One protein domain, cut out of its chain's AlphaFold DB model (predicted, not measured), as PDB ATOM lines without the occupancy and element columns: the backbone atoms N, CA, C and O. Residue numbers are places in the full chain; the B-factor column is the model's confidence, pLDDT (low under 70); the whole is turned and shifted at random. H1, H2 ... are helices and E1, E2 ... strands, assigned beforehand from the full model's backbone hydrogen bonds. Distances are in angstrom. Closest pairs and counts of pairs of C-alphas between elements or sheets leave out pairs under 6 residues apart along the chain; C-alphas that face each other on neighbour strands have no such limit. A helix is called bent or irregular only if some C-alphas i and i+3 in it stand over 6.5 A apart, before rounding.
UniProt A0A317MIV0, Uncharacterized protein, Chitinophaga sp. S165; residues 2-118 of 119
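AT A GLANCE: This is residues 2 to 118 of the 119 residues of an uncharacterized protein of Chitinophaga sp. S165 (UniProt A0A317MIV0). A curled, strongly twisted sheet of four parallel strands, like part of a barrel, has H3, H4 and H5 over one face, two layers in all, while H6 packs on H5. At the E1 end a long link pairs briefly with that edge strand and leads back to H1, far out and apart from the other named elements. The printed part has 117 residues, with six named helices and four named strands in the order H1 H2 E1 H3 E2 H4 E3 H5 E4 H6; the sheet's order is E1 E2 E3 E4, and the class is mixed, helices and strands. It is compact, with a radius of gyration of the C-alphas of 15.2 A and spans of 43 by 31 by 25 A.

HOW THE PARTS SIT: E1, residues 31 to 34, and E2, residues 53 to 57, are parallel at 40 degrees, with N 34 and O 54 2.9 A apart, within hydrogen-bond range. E2 and E3, residues 74 to 79, are parallel at 28 degrees, with N 55 and O 74 at 2.8 A. E3 and E4, residues 107 to 110, are parallel at 26 degrees, with N 109 and O 77 at 2.9 A. H3, residues 36 to 43, is on the sheet at a height of 9.1 A. H5, residues 89 to 103, is on the same face as H3 at a height of 9.0 A, over E3 and along it at 1 degree on the local plane. H4, residues 62 to 70, is on the sheet too; its closest C-alphas to E3 are those of Thr 68 and Leu 74, 6.6 A. E1, H3, E2, then E2, H4, E3, then E3, H5, E4 are strand-helix-strand units, two parallel neighbour strands with a helix between them in the chain, each with a right-handed crossover. H4 and H5 touch only at their ends, Ala 62 and Ala 103 having the closest C-alphas at 4.1 A, H5 with residues 102 to 103 alone. H6, residues 112 to 118, only grazes the sheet and touches H5 at a steep tilt of 41 degrees, closest at the C-alphas of Gln 94 and Phe 117, 6.1 A. H2, residues 23 to 26, is not on the sheet; its closest C-alpha pair with E1 is Thr 23 and Leu 32, 7.3 A. In H1, residues 2 to 7, and in H3, H4 and H5 every O i to N i+4 pair is within hydrogen-bond range; H6 has 0 of 3, but 3 of 4 O i to N i+3 pairs, and H2 is too short for an O i to N i+4 pair.

IN THESE COORDINATES: H1 begins at C-alpha 2, (32.916, 22.908, -0.325). E3, the longest strand, is 16.5 A from first to last C-alpha, and H5, the longest helix, 20.8 A. H6 is irregular, with C-alphas 113 and 116 7.5 A apart, and ends at C-alpha 118, (10.938, 31.193, 19.709).

THE WHOLE: The two C-alphas farthest apart, those of Lys 46 and Gly 87, are 45.7 A apart. The printed part has no cut. The link from H1 to H2 is long, with 15 residues. Mean pLDDT of the printed part is 92.6; residues 85 to 87 are under 70.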
ATOM      1  N   ILE A   2      32.681  24.231  -0.963       86.12
ATOM      2  CA  ILE A   2      32.916  22.908  -0.325       86.12
ATOM      3  C   ILE A   2      34.330  22.740   0.233       86.12
ATOM      4  O   ILE A   2      34.493  22.284   1.357       86.12
ATOM      5  N   ALA A   3      35.351  23.143  -0.528       90.31
ATOM      6  CA  ALA A   3      36.736  23.060  -0.074       90.31
ATOM      7  C   ALA A   3      36.996  23.881   1.204       90.31
ATOM      8  O   ALA A   3      37.781  23.457   2.039       90.31
ATOM      9  N   LEU A   4      36.310  25.019   1.383       92.81
ATOM     10  CA  LEU A   4      36.425  25.834   2.596       92.81
ATOM     11  C   LEU A   4      35.713  25.170   3.774       92.81
ATOM     12  O   LEU A   4      36.293  25.086   4.846       92.81
ATOM     13  N   LEU A   5      34.500  24.650   3.565       92.31
ATOM     14  CA  LEU A   5      33.773  23.927   4.611       92.31
ATOM     15  C   LEU A   5      34.559  22.711   5.103       92.31
ATOM     16  O   LEU A   5      34.646  22.503   6.302       92.31
ATOM     17  N   LYS A   6      35.185  21.960   4.189       90.56
ATOM     18  CA  LYS A   6      36.067  20.839   4.540       90.56
ATOM     19  C   LYS A   6      37.344  21.292   5.243       90.56
ATOM     20  O   LYS A   6      37.764  20.653   6.188       90.56
ATOM     21  N   LYS A   7      37.963  22.392   4.795       94.75
ATOM     22  CA  LYS A   7      39.189  22.932   5.409       94.75
ATOM     23  C   LYS A   7      38.998  23.292   6.889       94.75
ATOM     24  O   LYS A   7      39.972  23.272   7.630       94.75
ATOM     25  N   TYR A   8      37.782  23.664   7.278       94.75
ATOM     26  CA  TYR A   8      37.446  24.084   8.638       94.75
ATOM     27  C   TYR A   8      36.509  23.102   9.362       94.75
ATOM     28  O   TYR A   8      35.917  23.485  10.366       94.75
ATOM     29  N   ASP A   9      36.333  21.880   8.846       89.38
ATOM     30  CA  ASP A   9      35.490  20.827   9.443       89.38
ATOM     31  C   ASP A   9      34.023  21.245   9.705       89.38
ATOM     32  O   ASP A   9      33.352  20.774  10.622       89.38
ATOM     33  N   LEU A  10      33.487  22.134   8.862       90.00
ATOM     34  CA  LEU A  10      32.117  22.656   8.954       90.00
ATOM     35  C   LEU A  10      31.121  21.907   8.058       90.00
ATOM     36  O   LEU A  10      29.916  22.155   8.118       90.00
ATOM     37  N   ASN A  11      31.589  21.012   7.185       88.19
ATOM     38  CA  ASN A  11      30.740  20.380   6.169       88.19
ATOM     39  C   ASN A  11      29.647  19.472   6.753       88.19
ATOM     40  O   ASN A  11      28.588  19.362   6.145       88.19
ATOM     41  N   GLU A  12      29.870  18.848   7.912       85.94
ATOM     42  CA  GLU A  12      28.874  17.968   8.548       85.94
ATOM     43  C   GLU A  12      27.692  18.733   9.159       85.94
ATOM     44  O   GLU A  12      26.593  18.190   9.314       85.94
ATOM     45  N   GLN A  13      27.915  20.001   9.506       89.12
ATOM     46  CA  GLN A  13      26.919  20.882  10.118       89.12
ATOM     47  C   GLN A  13      26.274  21.823   9.096       89.12
ATOM     48  O   GLN A  13      25.210  22.380   9.356       89.12
ATOM     49  N   ALA A  14      26.893  21.988   7.925       92.44
ATOM     50  CA  ALA A  14      26.369  22.830   6.866       92.44
ATOM     51  C   ALA A  14      25.026  22.295   6.347       92.44
ATOM     52  O   ALA A  14      24.897  21.119   6.001       92.44
ATOM     53  N   LEU A  15      24.051  23.198   6.252       94.56
ATOM     54  CA  LEU A  15      22.739  22.961   5.661       94.56
ATOM     55  C   LEU A  15      22.613  23.811   4.400       94.56
ATOM     56  O   LEU A  15      23.035  24.967   4.375       94.56
ATOM     57  N   MET A  16      22.021  23.248   3.355       94.12
ATOM     58  CA  MET A  16      21.729  23.970   2.126       94.12
ATOM     59  C   MET A  16      20.275  23.749   1.727       94.12
ATOM     60  O   MET A  16      19.766  22.628   1.792       94.12
ATOM     61  N   ILE A  17      19.613  24.830   1.318       92.38
ATOM     62  CA  ILE A  17      18.332  24.760   0.619       92.38
ATOM     63  C   ILE A  17      18.666  24.616  -0.863       92.38
ATOM     64  O   ILE A  17      19.240  25.523  -1.467       92.38
ATOM     65  N   GLY A  18      18.424  23.424  -1.405       87.19
ATOM     66  CA  GLY A  18      18.766  23.085  -2.784       87.19
ATOM     67  C   GLY A  18      17.705  23.547  -3.778       87.19
ATOM     68  O   GLY A  18      16.521  23.608  -3.459       87.19
ATOM     69  N   THR A  19      18.145  23.831  -4.997       86.94
ATOM     70  CA  THR A  19      17.297  23.876  -6.199       86.94
ATOM     71  C   THR A  19      17.454  22.575  -6.984       86.94
ATOM     72  O   THR A  19      18.382  21.798  -6.720       86.94
ATOM     73  N   ASP A  20      16.607  22.347  -7.983       84.06
ATOM     74  CA  ASP A  20      16.712  21.172  -8.854       84.06
ATOM     75  C   ASP A  20      18.069  21.114  -9.579       84.06
ATOM     76  O   ASP A  20      18.663  20.046  -9.724       84.06
ATOM     77  N   GLU A  21      18.628  22.268  -9.952       87.00
ATOM     78  CA  GLU A  21      19.916  22.363 -10.647       87.00
ATOM     79  C   GLU A  21      21.111  22.106  -9.720       87.00
ATOM     80  O   GLU A  21      22.136  21.565 -10.139       87.00
ATOM     81  N   SER A  22      21.009  22.508  -8.450       86.81
ATOM     82  CA  SER A  22      22.125  22.441  -7.498       86.81
ATOM     83  C   SER A  22      22.164  21.124  -6.715       86.81
ATOM     84  O   SER A  22      23.245  20.646  -6.355       86.81
ATOM     85  N   THR A  23      21.010  20.488  -6.509       87.44
ATOM     86  CA  THR A  23      20.859  19.255  -5.724       87.44
ATOM     87  C   THR A  23      21.791  18.117  -6.172       87.44
ATOM     88  O   THR A  23      22.500  17.572  -5.314       87.44
ATOM     89  N   PRO A  24      21.910  17.773  -7.475       88.50
ATOM     90  CA  PRO A  24      22.813  16.708  -7.916       88.50
ATOM     91  C   PRO A  24      24.283  16.977  -7.574       88.50
ATOM     92  O   PRO A  24      25.018  16.060  -7.212       88.50
ATOM     93  N   PHE A  25      24.721  18.238  -7.643       90.00
ATOM     94  CA  PHE A  25      26.107  18.589  -7.346       90.00
ATOM     95  C   PHE A  25      26.423  18.487  -5.851       90.00
ATOM     96  O   PHE A  25      27.539  18.090  -5.501       90.00
ATOM     97  N   PHE A  26      25.491  18.872  -4.977       90.88
ATOM     98  CA  PHE A  26      25.726  18.974  -3.532       90.88
ATOM     99  C   PHE A  26      25.366  17.717  -2.737       90.88
ATOM    100  O   PHE A  26      25.814  17.584  -1.595       90.88
ATOM    101  N   THR A  27      24.624  16.782  -3.332       87.94
ATOM    102  CA  THR A  27      24.256  15.513  -2.692       87.94
ATOM    103  C   THR A  27      25.503  14.779  -2.183       87.94
ATOM    104  O   THR A  27      26.474  14.590  -2.917       87.94
ATOM    105  N   GLY A  28      25.500  14.399  -0.900       86.94
ATOM    106  CA  GLY A  28      26.636  13.740  -0.238       86.94
ATOM    107  C   GLY A  28      27.834  14.645   0.071       86.94
ATOM    108  O   GLY A  28      28.850  14.165   0.570       86.94
ATOM    109  N   LYS A  29      27.748  15.950  -0.215       90.88
ATOM    110  CA  LYS A  29      28.781  16.945   0.126       90.88
ATOM    111  C   LYS A  29      28.341  17.886   1.248       90.88
ATOM    112  O   LYS A  29      29.198  18.346   1.999       90.88
ATOM    113  N   ILE A  30      27.044  18.195   1.314       92.69
ATOM    114  CA  ILE A  30      26.359  19.023   2.322       92.69
ATOM    115  C   ILE A  30      24.967  18.409   2.562       92.69
ATOM    116  O   ILE A  30      24.426  17.770   1.657       92.69
ATOM    117  N   LYS A  31      24.378  18.617   3.748       94.69
ATOM    118  CA  LYS A  31      22.978  18.263   4.026       94.69
ATOM    119  C   LYS A  31      22.011  19.097   3.183       94.69
ATOM    120  O   LYS A  31      22.052  20.327   3.228       94.69
ATOM    121  N   LEU A  32      21.121  18.434   2.451       95.44
ATOM    122  CA  LEU A  32      20.135  19.074   1.578       95.44
ATOM    123  C   LEU A  32      18.734  19.068   2.186       95.44
ATOM    124  O   LEU A  32      18.304  18.070   2.767       95.44
ATOM    125  N   SER A  33      18.024  20.185   2.023       96.12
ATOM    126  CA  SER A  33      16.616  20.307   2.404       96.12
ATOM    127  C   SER A  33      15.766  19.347   1.585       96.12
ATOM    128  O   SER A  33      15.890  19.311   0.359       96.12
ATOM    129  N   CYS A  34      14.864  18.626   2.234       95.50
ATOM    130  CA  CYS A  34      13.880  17.783   1.570       95.50
ATOM    131  C   CYS A  34      12.512  17.916   2.241       95.50
ATOM    132  O   CYS A  34      12.407  18.157   3.446       95.50
ATOM    133  N   THR A  35      11.459  17.696   1.460       95.38
ATOM    134  CA  THR A  35      10.125  17.400   1.991       95.38
ATOM    135  C   THR A  35      10.068  15.967   2.528       95.38
ATOM    136  O   THR A  35      10.919  15.133   2.208       95.38
ATOM    137  N   ARG A  36       9.028  15.651   3.311       95.50
ATOM    138  CA  ARG A  36       8.766  14.288   3.798       95.50
ATOM    139  C   ARG A  36       8.751  13.264   2.655       95.50
ATOM    140  O   ARG A  36       9.479  12.279   2.720       95.50
ATOM    141  N   ALA A  37       8.015  13.560   1.584       95.19
ATOM    142  CA  ALA A  37       7.903  12.691   0.413       95.19
ATOM    143  C   ALA A  37       9.249  12.490  -0.309       95.19
ATOM    144  O   ALA A  37       9.590  11.372  -0.687       95.19
ATOM    145  N   GLN A  38      10.055  13.550  -0.452       94.12
ATOM    146  CA  GLN A  38      11.391  13.442  -1.051       94.12
ATOM    147  C   GLN A  38      12.334  12.575  -0.209       94.12
ATOM    148  O   GLN A  38      13.153  11.844  -0.763       94.12
ATOM    149  N   LEU A  39      12.239  12.640   1.124       95.69
ATOM    150  CA  LEU A  39      13.017  11.768   2.004       95.69
ATOM    151  C   LEU A  39      12.629  10.302   1.801       95.69
ATOM    152  O   LEU A  39      13.513   9.469   1.625       95.69
ATOM    153  N   GLU A  40      11.333   9.996   1.760       95.88
ATOM    154  CA  GLU A  40      10.837   8.633   1.527       95.88
ATOM    155  C   GLU A  40      11.262   8.092   0.162       95.88
ATOM    156  O   GLU A  40      11.729   6.960   0.061       95.88
ATOM    157  N   GLU A  41      11.183   8.913  -0.887       94.38
ATOM    158  CA  GLU A  41      11.672   8.537  -2.212       94.38
ATOM    159  C   GLU A  41      13.185   8.268  -2.189       94.38
ATOM    160  O   GLU A  41      13.654   7.244  -2.695       94.38
ATOM    161  N   ASN A  42      13.959   9.164  -1.570       92.44
ATOM    162  CA  ASN A  42      15.408   9.031  -1.476       92.44
ATOM    163  C   ASN A  42      15.829   7.797  -0.673       92.44
ATOM    164  O   ASN A  42      16.829   7.182  -1.033       92.44
ATOM    165  N   MET A  43      15.070   7.394   0.348       94.75
ATOM    166  CA  MET A  43      15.339   6.189   1.141       94.75
ATOM    167  C   MET A  43      15.297   4.892   0.329       94.75
ATOM    168  O   MET A  43      15.942   3.918   0.710       94.75
ATOM    169  N   ASN A  44      14.615   4.883  -0.820       94.56
ATOM    170  CA  ASN A  44      14.603   3.732  -1.727       94.56
ATOM    171  C   ASN A  44      15.886   3.617  -2.573       94.56
ATOM    172  O   ASN A  44      16.103   2.613  -3.256       94.56
ATOM    173  N   LYS A  45      16.756   4.636  -2.561       91.62
ATOM    174  CA  LYS A  45      18.009   4.645  -3.325       91.62
ATOM    175  C   LYS A  45      19.100   3.917  -2.540       91.62
ATOM    176  O   LYS A  45      19.323   4.181  -1.365       91.62
ATOM    177  N   LYS A  46      19.874   3.063  -3.219       90.12
ATOM    178  CA  LYS A  46      20.987   2.310  -2.599       90.12
ATOM    179  C   LYS A  46      22.062   3.197  -1.956       90.12
ATOM    180  O   LYS A  46      22.762   2.745  -1.063       90.12
ATOM    181  N   SER A  47      22.215   4.430  -2.433       88.75
ATOM    182  CA  SER A  47      23.188   5.409  -1.935       88.75
ATOM    183  C   SER A  47      22.628   6.336  -0.852       88.75
ATOM    184  O   SER A  47      23.268   7.335  -0.517       88.75
ATOM    185  N   PHE A  48      21.429   6.054  -0.334       92.06
ATOM    186  CA  PHE A  48      20.819   6.873   0.699       92.06
ATOM    187  C   PHE A  48      21.676   6.906   1.965       92.06
ATOM    188  O   PHE A  48      22.141   5.881   2.459       92.06
ATOM    189  N   SER A  49      21.834   8.104   2.518       94.06
ATOM    190  CA  SER A  49      22.383   8.313   3.850       94.06
ATOM    191  C   SER A  49      21.574   9.418   4.523       94.06
ATOM    192  O   SER A  49      21.482  10.511   3.956       94.06
ATOM    193  N   PRO A  50      21.007   9.187   5.722       93.19
ATOM    194  CA  PRO A  50      20.213  10.202   6.416       93.19
ATOM    195  C   PRO A  50      21.046  11.447   6.748       93.19
ATOM    196  O   PRO A  50      20.530  12.557   6.758       93.19
ATOM    197  N   SER A  51      22.364  11.287   6.903       92.94
ATOM    198  CA  SER A  51      23.299  12.397   7.124       92.94
ATOM    199  C   SER A  51      23.434  13.362   5.939       92.94
ATOM    200  O   SER A  51      24.017  14.428   6.109       92.94
ATOM    201  N   HIS A  52      22.919  13.016   4.753       94.06
ATOM    202  CA  HIS A  52      22.943  13.878   3.567       94.06
ATOM    203  C   HIS A  52      21.698  14.763   3.442       94.06
ATOM    204  O   HIS A  52      21.652  15.606   2.547       94.06
ATOM    205  N   TYR A  53      20.695  14.585   4.303       95.38
ATOM    206  CA  TYR A  53      19.398  15.237   4.155       95.38
ATOM    207  C   TYR A  53      18.864  15.756   5.492       95.38
ATOM    208  O   TYR A  53      19.284  15.330   6.568       95.38
ATOM    209  N   TYR A  54      17.920  16.687   5.420       97.38
ATOM    210  CA  TYR A  54      17.122  17.133   6.559       97.38
ATOM    211  C   TYR A  54      15.702  17.468   6.100       97.38
ATOM    212  O   TYR A  54      15.496  17.908   4.966       97.38
ATOM    213  N   LEU A  55      14.720  17.250   6.975       97.94
ATOM    214  CA  LEU A  55      13.347  17.680   6.743       97.94
ATOM    215  C   LEU A  55      13.279  19.200   6.895       97.94
ATOM    216  O   LEU A  55      13.659  19.736   7.936       97.94
ATOM    217  N   PHE A  56      12.780  19.878   5.866       97.31
ATOM    218  CA  PHE A  56      12.612  21.327   5.851       97.31
ATOM    219  C   PHE A  56      11.193  21.672   5.409       97.31
ATOM    220  O   PHE A  56      10.830  21.450   4.254       97.31
ATOM    221  N   SER A  57      10.371  22.171   6.331       96.38
ATOM    222  CA  SER A  57       8.973  22.497   6.037       96.38
ATOM    223  C   SER A  57       8.401  23.495   7.040       96.38
ATOM    224  O   SER A  57       8.830  23.577   8.191       96.38
ATOM    225  N   GLY A  58       7.428  24.276   6.578       95.44
ATOM    226  CA  GLY A  58       6.603  25.121   7.435       95.44
ATOM    227  C   GLY A  58       5.422  24.375   8.062       95.44
ATOM    228  O   GLY A  58       4.774  24.906   8.962       95.44
ATOM    229  N   ASP A  59       5.160  23.160   7.591       95.44
ATOM    230  CA  ASP A  59       4.098  22.270   8.040       95.44
ATOM    231  C   ASP A  59       4.740  20.938   8.440       95.44
ATOM    232  O   ASP A  59       5.172  20.161   7.584       95.44
ATOM    233  N   ILE A  60       4.937  20.754   9.746       97.62
ATOM    234  CA  ILE A  60       5.589  19.584  10.348       97.62
ATOM    235  C   ILE A  60       4.711  19.125  11.505       97.62
ATOM    236  O   ILE A  60       4.420  19.901  12.417       97.62
ATOM    237  N   SER A  61       4.299  17.863  11.465       97.94
ATOM    238  CA  SER A  61       3.512  17.229  12.519       97.94
ATOM    239  C   SER A  61       4.397  16.571  13.586       97.94
ATOM    240  O   SER A  61       5.597  16.361  13.398       97.94
ATOM    241  N   ALA A  62       3.799  16.194  14.720       97.94
ATOM    242  CA  ALA A  62       4.498  15.404  15.737       97.94
ATOM    243  C   ALA A  62       4.919  14.017  15.214       97.94
ATOM    244  O   ALA A  62       5.943  13.472  15.634       97.94
ATOM    245  N   GLU A  63       4.152  13.460  14.272       97.88
ATOM    246  CA  GLU A  63       4.498  12.217  13.587       97.88
ATOM    247  C   GLU A  63       5.756  12.394  12.733       97.88
ATOM    248  O   GLU A  63       6.668  11.576  12.830       97.88
ATOM    249  N   ASP A  64       5.869  13.498  11.989       98.00
ATOM    250  CA  ASP A  64       7.065  13.802  11.198       98.00
ATOM    251  C   ASP A  64       8.309  13.944  12.080       98.00
ATOM    252  O   ASP A  64       9.374  13.418  11.749       98.00
ATOM    253  N   VAL A  65       8.189  14.613  13.232       98.12
ATOM    254  CA  VAL A  65       9.288  14.742  14.205       98.12
ATOM    255  C   VAL A  65       9.692  13.377  14.768       98.12
ATOM    256  O   VAL A  65      10.880  13.062  14.851       98.12
ATOM    257  N   SER A  66       8.720  12.537  15.130       98.25
ATOM    258  CA  SER A  66       8.994  11.179  15.606       98.25
ATOM    259  C   SER A  66       9.680  10.338  14.527       98.25
ATOM    260  O   SER A  66      10.702   9.698  14.785       98.25
ATOM    261  N   TRP A  67       9.165  10.388  13.300       97.81
ATOM    262  CA  TRP A  67       9.688   9.644  12.161       97.81
ATOM    263  C   TRP A  67      11.123  10.060  11.821       97.81
ATOM    264  O   TRP A  67      12.029   9.230  11.767       97.81
ATOM    265  N   THR A  68      11.375  11.361  11.675       97.62
ATOM    266  CA  THR A  68      12.721  11.886  11.388       97.62
ATOM    267  C   THR A  68      13.723  11.510  12.476       97.62
ATOM    268  O   THR A  68      14.837  11.090  12.162       97.62
ATOM    269  N   LYS A  69      13.317  11.546  13.751       97.12
ATOM    270  CA  LYS A  69      14.145  11.090  14.873       97.12
ATOM    271  C   LYS A  69      14.507   9.605  14.768       97.12
ATOM    272  O   LYS A  69      15.675   9.259  14.961       97.12
ATOM    273  N   GLN A  70      13.541   8.741  14.445       97.50
ATOM    274  CA  GLN A  70      13.771   7.301  14.244       97.50
ATOM    275  C   GLN A  70      14.748   7.028  13.094       97.50
ATOM    276  O   GLN A  70      15.566   6.118  13.189       97.50
ATOM    277  N   HIS A  71      14.709   7.851  12.045       96.69
ATOM    278  CA  HIS A  71      15.584   7.727  10.878       96.69
ATOM    279  C   HIS A  71      16.886   8.537  10.965       96.69
ATOM    280  O   HIS A  71      17.654   8.561  10.003       96.69
ATOM    281  N   HIS A  72      17.161   9.177  12.106       96.12
ATOM    282  CA  HIS A  72      18.344  10.020  12.329       96.12
ATOM    283  C   HIS A  72      18.479  11.169  11.314       96.12
ATOM    284  O   HIS A  72      19.580  11.530  10.895       96.12
ATOM    285  N   ILE A  73      17.345  11.750  10.927       96.88
ATOM    286  CA  ILE A  73      17.244  12.891  10.018       96.88
ATOM    287  C   ILE A  73      16.975  14.147  10.852       96.88
ATOM    288  O   ILE A  73      16.130  14.145  11.746       96.88
ATOM    289  N   LEU A  74      17.706  15.228  10.571       97.19
ATOM    290  CA  LEU A  74      17.468  16.521  11.213       97.19
ATOM    291  C   LEU A  74      16.124  17.097  10.745       97.19
ATOM    292  O   LEU A  74      15.809  17.038   9.559       97.19
ATOM    293  N   THR A  75      15.387  17.717  11.661       98.06
ATOM    294  CA  THR A  75      14.130  18.413  11.361       98.06
ATOM    295  C   THR A  75      14.285  19.897  11.609       98.06
ATOM    296  O   THR A  75      14.646  20.305  12.712       98.06
ATOM    297  N   VAL A  76      14.006  20.695  10.581       98.06
ATOM    298  CA  VAL A  76      14.102  22.151  10.610       98.06
ATOM    299  C   VAL A  76      12.758  22.749  10.212       98.06
ATOM    300  O   VAL A  76      12.314  22.611   9.071       98.06
ATOM    301  N   GLY A  77      12.113  23.424  11.160       97.50
ATOM    302  CA  GLY A  77      10.898  24.191  10.898       97.50
ATOM    303  C   GLY A  77      11.229  25.529  10.246       97.50
ATOM    304  O   GLY A  77      12.157  26.209  10.687       97.50
ATOM    305  N   VAL A  78      10.477  25.928   9.218       96.00
ATOM    306  CA  VAL A  78      10.641  27.245   8.584       96.00
ATOM    307  C   VAL A  78       9.471  28.176   8.874       96.00
ATOM    308  O   VAL A  78       8.314  27.813   8.675       96.00
ATOM    309  N   VAL A  79       9.790  29.403   9.290       95.00
ATOM    310  CA  VAL A  79       8.834  30.509   9.439       95.00
ATOM    311  C   VAL A  79       9.397  31.722   8.699       95.00
ATOM    312  O   VAL A  79      10.302  32.396   9.192       95.00
ATOM    313  N   ASN A  80       8.894  31.979   7.491       92.25
ATOM    314  CA  ASN A  80       9.397  33.036   6.611       92.25
ATOM    315  C   ASN A  80       8.287  34.032   6.243       92.25
ATOM    316  O   ASN A  80       7.116  33.673   6.132       92.25
ATOM    317  N   ALA A  81       8.649  35.299   6.054       89.69
ATOM    318  CA  ALA A  81       7.708  36.384   5.803       89.69
ATOM    319  C   ALA A  81       7.040  36.250   4.431       89.69
ATOM    320  O   ALA A  81       5.877  36.615   4.255       89.69
ATOM    321  N   TRP A  82       7.772  35.694   3.462       86.69
ATOM    322  CA  TRP A  82       7.314  35.520   2.087       86.69
ATOM    323  C   TRP A  82       6.110  34.575   1.960       86.69
ATOM    324  O   TRP A  82       5.304  34.730   1.041       86.69
ATOM    325  N   SER A  83       5.947  33.635   2.894       84.81
ATOM    326  CA  SER A  83       4.801  32.725   2.970       84.81
ATOM    327  C   SER A  83       3.487  33.430   3.340       84.81
ATOM    328  O   SER A  83       2.418  32.903   3.036       84.81
ATOM    329  N   PHE A  84       3.526  34.634   3.921       85.81
ATOM    330  CA  PHE A  84       2.339  35.367   4.383       85.81
ATOM    331  C   PHE A  84       2.012  36.547   3.459       85.81
ATOM    332  O   PHE A  84       2.169  37.711   3.820       85.81
ATOM    333  N   LYS A  85       1.565  36.258   2.231       69.69
ATOM    334  CA  LYS A  85       1.399  37.291   1.188       69.69
ATOM    335  C   LYS A  85       0.244  38.281   1.409       69.69
ATOM    336  O   LYS A  85       0.227  39.300   0.732       69.69
ATOM    337  N   ASN A  86      -0.678  38.041   2.347       63.81
ATOM    338  CA  ASN A  86      -1.894  38.849   2.514       63.81
ATOM    339  C   ASN A  86      -2.279  39.036   3.994       63.81
ATOM    340  O   ASN A  86      -3.006  38.210   4.526       63.81
ATOM    341  N   GLY A  87      -1.855  40.136   4.629       67.69
ATOM    342  CA  GLY A  87      -2.433  40.636   5.891       67.69
ATOM    343  C   GLY A  87      -2.211  39.788   7.162       67.69
ATOM    344  O   GLY A  87      -2.375  38.579   7.184       67.69
ATOM    345  N   ASN A  88      -1.850  40.473   8.253       73.75
ATOM    346  CA  ASN A  88      -1.505  39.940   9.583       73.75
ATOM    347  C   ASN A  88      -0.465  38.798   9.608       73.75
ATOM    348  O   ASN A  88      -0.630  37.785  10.290       73.75
ATOM    349  N   SER A  89       0.646  39.003   8.894       83.12
ATOM    350  CA  SER A  89       1.799  38.093   8.864       83.12
ATOM    351  C   SER A  89       2.319  37.715  10.254       83.12
ATOM    352  O   SER A  89       2.744  36.583  10.441       83.12
ATOM    353  N   MET A  90       2.232  38.612  11.243       90.12
ATOM    354  CA  MET A  90       2.665  38.333  12.617       90.12
ATOM    355  C   MET A  90       1.805  37.267  13.299       90.12
ATOM    356  O   MET A  90       2.356  36.339  13.880       90.12
ATOM    357  N   ALA A  91       0.473  37.365  13.219       91.56
ATOM    358  CA  ALA A  91      -0.407  36.380  13.850       91.56
ATOM    359  C   ALA A  91      -0.277  34.998  13.193       91.56
ATOM    360  O   ALA A  91      -0.174  33.992  13.893       91.56
ATOM    361  N   LEU A  92      -0.213  34.954  11.859       92.31
ATOM    362  CA  LEU A  92      -0.034  33.703  11.116       92.31
ATOM    363  C   LEU A  92       1.336  33.065  11.393       92.31
ATOM    364  O   LEU A  92       1.421  31.856  11.606       92.31
ATOM    365  N   ALA A  93       2.400  33.871  11.450       93.62
ATOM    366  CA  ALA A  93       3.734  33.406  11.817       93.62
ATOM    367  C   ALA A  93       3.787  32.886  13.256       93.62
ATOM    368  O   ALA A  93       4.397  31.849  13.506       93.62
ATOM    369  N   GLN A  94       3.117  33.564  14.191       95.12
ATOM    370  CA  GLN A  94       3.028  33.124  15.580       95.12
ATOM    371  C   GLN A  94       2.288  31.787  15.696       95.12
ATOM    372  O   GLN A  94       2.770  30.880  16.374       95.12
ATOM    373  N   GLU A  95       1.148  31.635  15.021       94.69
ATOM    374  CA  GLU A  95       0.400  30.377  14.999       94.69
ATOM    375  C   GLU A  95       1.241  29.247  14.398       94.69
ATOM    376  O   GLU A  95       1.329  28.158  14.969       94.69
ATOM    377  N   GLN A  96       1.909  29.502  13.271       95.94
ATOM    378  CA  GLN A  96       2.792  28.528  12.643       95.94
ATOM    379  C   GLN A  96       3.948  28.128  13.571       95.94
ATOM    380  O   GLN A  96       4.173  26.933  13.770       95.94
ATOM    381  N   ALA A  97       4.643  29.091  14.183       96.38
ATOM    382  CA  ALA A  97       5.719  28.822  15.135       96.38
ATOM    383  C   ALA A  97       5.223  27.968  16.312       96.38
ATOM    384  O   ALA A  97       5.837  26.958  16.650       96.38
ATOM    385  N   GLN A  98       4.062  28.302  16.882       96.75
ATOM    386  CA  GLN A  98       3.454  27.523  17.960       96.75
ATOM    387  C   GLN A  98       3.083  26.102  17.528       96.75
ATOM    388  O   GLN A  98       3.279  25.172  18.312       96.75
ATOM    389  N   ARG A  99       2.558  25.904  16.311       97.25
ATOM    390  CA  ARG A  99       2.277  24.561  15.773       97.25
ATOM    391  C   ARG A  99       3.558  23.735  15.659       97.25
ATOM    392  O   ARG A  99       3.575  22.602  16.131       97.25
ATOM    393  N   LEU A 100       4.631  24.313  15.122       97.81
ATOM    394  CA  LEU A 100       5.931  23.644  14.990       97.81
ATOM    395  C   LEU A 100       6.547  23.298  16.357       97.81
ATOM    396  O   LEU A 100       7.007  22.175  16.559       97.81
ATOM    397  N   ILE A 101       6.499  24.219  17.325       97.12
ATOM    398  CA  ILE A 101       6.959  23.966  18.702       97.12
ATOM    399  C   ILE A 101       6.147  22.830  19.335       97.12
ATOM    400  O   ILE A 101       6.723  21.894  19.887       97.12
ATOM    401  N   LYS A 102       4.811  22.866  19.223       97.62
ATOM    402  CA  LYS A 102       3.924  21.811  19.748       97.62
ATOM    403  C   LYS A 102       4.162  20.456  19.083       97.62
ATOM    404  O   LYS A 102       4.010  19.434  19.743       97.62
ATOM    405  N   ALA A 103       4.547  20.440  17.808       97.81
ATOM    406  CA  ALA A 103       4.950  19.228  17.102       97.81
ATOM    407  C   ALA A 103       6.287  18.649  17.607       97.81
ATOM    408  O   ALA A 103       6.600  17.499  17.321       97.81
ATOM    409  N   GLY A 104       7.069  19.408  18.382       97.75
ATOM    410  CA  GLY A 104       8.358  18.975  18.922       97.75
ATOM    411  C   GLY A 104       9.562  19.376  18.068       97.75
ATOM    412  O   GLY A 104      10.647  18.820  18.243       97.75
ATOM    413  N   VAL A 105       9.400  20.329  17.144       97.69
ATOM    414  CA  VAL A 105      10.519  20.890  16.375       97.69
ATOM    415  C   VAL A 105      11.428  21.699  17.304       97.69
ATOM    416  O   VAL A 105      10.961  22.521  18.086       97.69
ATOM    417  N   THR A 106      12.740  21.470  17.207       95.81
ATOM    418  CA  THR A 106      13.762  22.107  18.065       95.81
ATOM    419  C   THR A 106      14.785  22.939  17.293       95.81
ATOM    420  O   THR A 106      15.526  23.710  17.896       95.81
ATOM    421  N   CYS A 107      14.829  22.814  15.965       96.56
ATOM    422  CA  CYS A 107      15.702  23.588  15.090       96.56
ATOM    423  C   CYS A 107      14.850  24.370  14.088       96.56
ATOM    424  O   CYS A 107      13.898  23.827  13.523       96.56
ATOM    425  N   PHE A 108      15.186  25.642  13.871       96.44
ATOM    426  CA  PHE A 108      14.373  26.555  13.075       96.44
ATOM    427  C   PHE A 108      15.223  27.378  12.110       96.44
ATOM    428  O   PHE A 108      16.303  27.849  12.467       96.44
ATOM    429  N   GLN A 109      14.690  27.608  10.913       95.31
ATOM    430  CA  GLN A 109      15.065  28.738  10.070       95.31
ATOM    431  C   GLN A 109      13.933  29.757  10.152       95.31
ATOM    432  O   GLN A 109      12.812  29.488   9.721       95.31
ATOM    433  N   ILE A 110      14.215  30.917  10.731       94.31
ATOM    434  CA  ILE A 110      13.206  31.943  10.978       94.31
ATOM    435  C   ILE A 110      13.692  33.293  10.470       94.31
ATOM    436  O   ILE A 110      14.867  33.633  10.627       94.31
ATOM    437  N   ASP A 111      12.797  34.058   9.851       93.88
ATOM    438  CA  ASP A 111      13.078  35.459   9.554       93.88
ATOM    439  C   ASP A 111      13.148  36.248  10.865       93.88
ATOM    440  O   ASP A 111      12.309  36.077  11.750       93.88
ATOM    441  N   SER A 112      14.132  37.140  10.994       92.81
ATOM    442  CA  SER A 112      14.447  37.820  12.263       92.81
ATOM    443  C   SER A 112      13.266  38.569  12.888       92.81
ATOM    444  O   SER A 112      13.169  38.656  14.109       92.81
ATOM    445  N   ILE A 113      12.325  39.054  12.076       92.25
ATOM    446  CA  ILE A 113      11.100  39.719  12.548       92.25
ATOM    447  C   ILE A 113      10.200  38.813  13.407       92.25
ATOM    448  O   ILE A 113       9.397  39.317  14.189       92.25
ATOM    449  N   PHE A 114      10.337  37.492  13.277       93.69
ATOM    450  CA  PHE A 114       9.554  36.484  13.992       93.69
ATOM    451  C   PHE A 114      10.349  35.784  15.104       93.69
ATOM    452  O   PHE A 114       9.780  34.974  15.834       93.69
ATOM    453  N   GLU A 115      11.633  36.114  15.286       92.31
ATOM    454  CA  GLU A 115      12.478  35.587  16.369       92.31
ATOM    455  C   GLU A 115      11.812  35.646  17.762       92.31
ATOM    456  O   GLU A 115      11.939  34.670  18.505       92.31
ATOM    457  N   PRO A 116      11.049  36.705  18.134       93.81
ATOM    458  CA  PRO A 116      10.388  36.765  19.438       93.81
ATOM    459  C   PRO A 116       9.433  35.600  19.742       93.81
ATOM    460  O   PRO A 116       9.097  35.399  20.903       93.81
ATOM    461  N   PHE A 117       8.990  34.834  18.740       92.25
ATOM    462  CA  PHE A 117       8.091  33.691  18.935       92.25
ATOM    463  C   PHE A 117       8.794  32.405  19.389       92.25
ATOM    464  O   PHE A 117       8.109  31.454  19.760       92.25
ATOM    465  N   LEU A 118      10.129  32.359  19.332       86.56
ATOM    466  CA  LEU A 118      10.938  31.193  19.709       86.56
ATOM    467  C   LEU A 118      11.707  31.387  21.029       86.56
ATOM    468  O   LEU A 118      12.540  30.547  21.370       86.56
TER     469      LEU A 118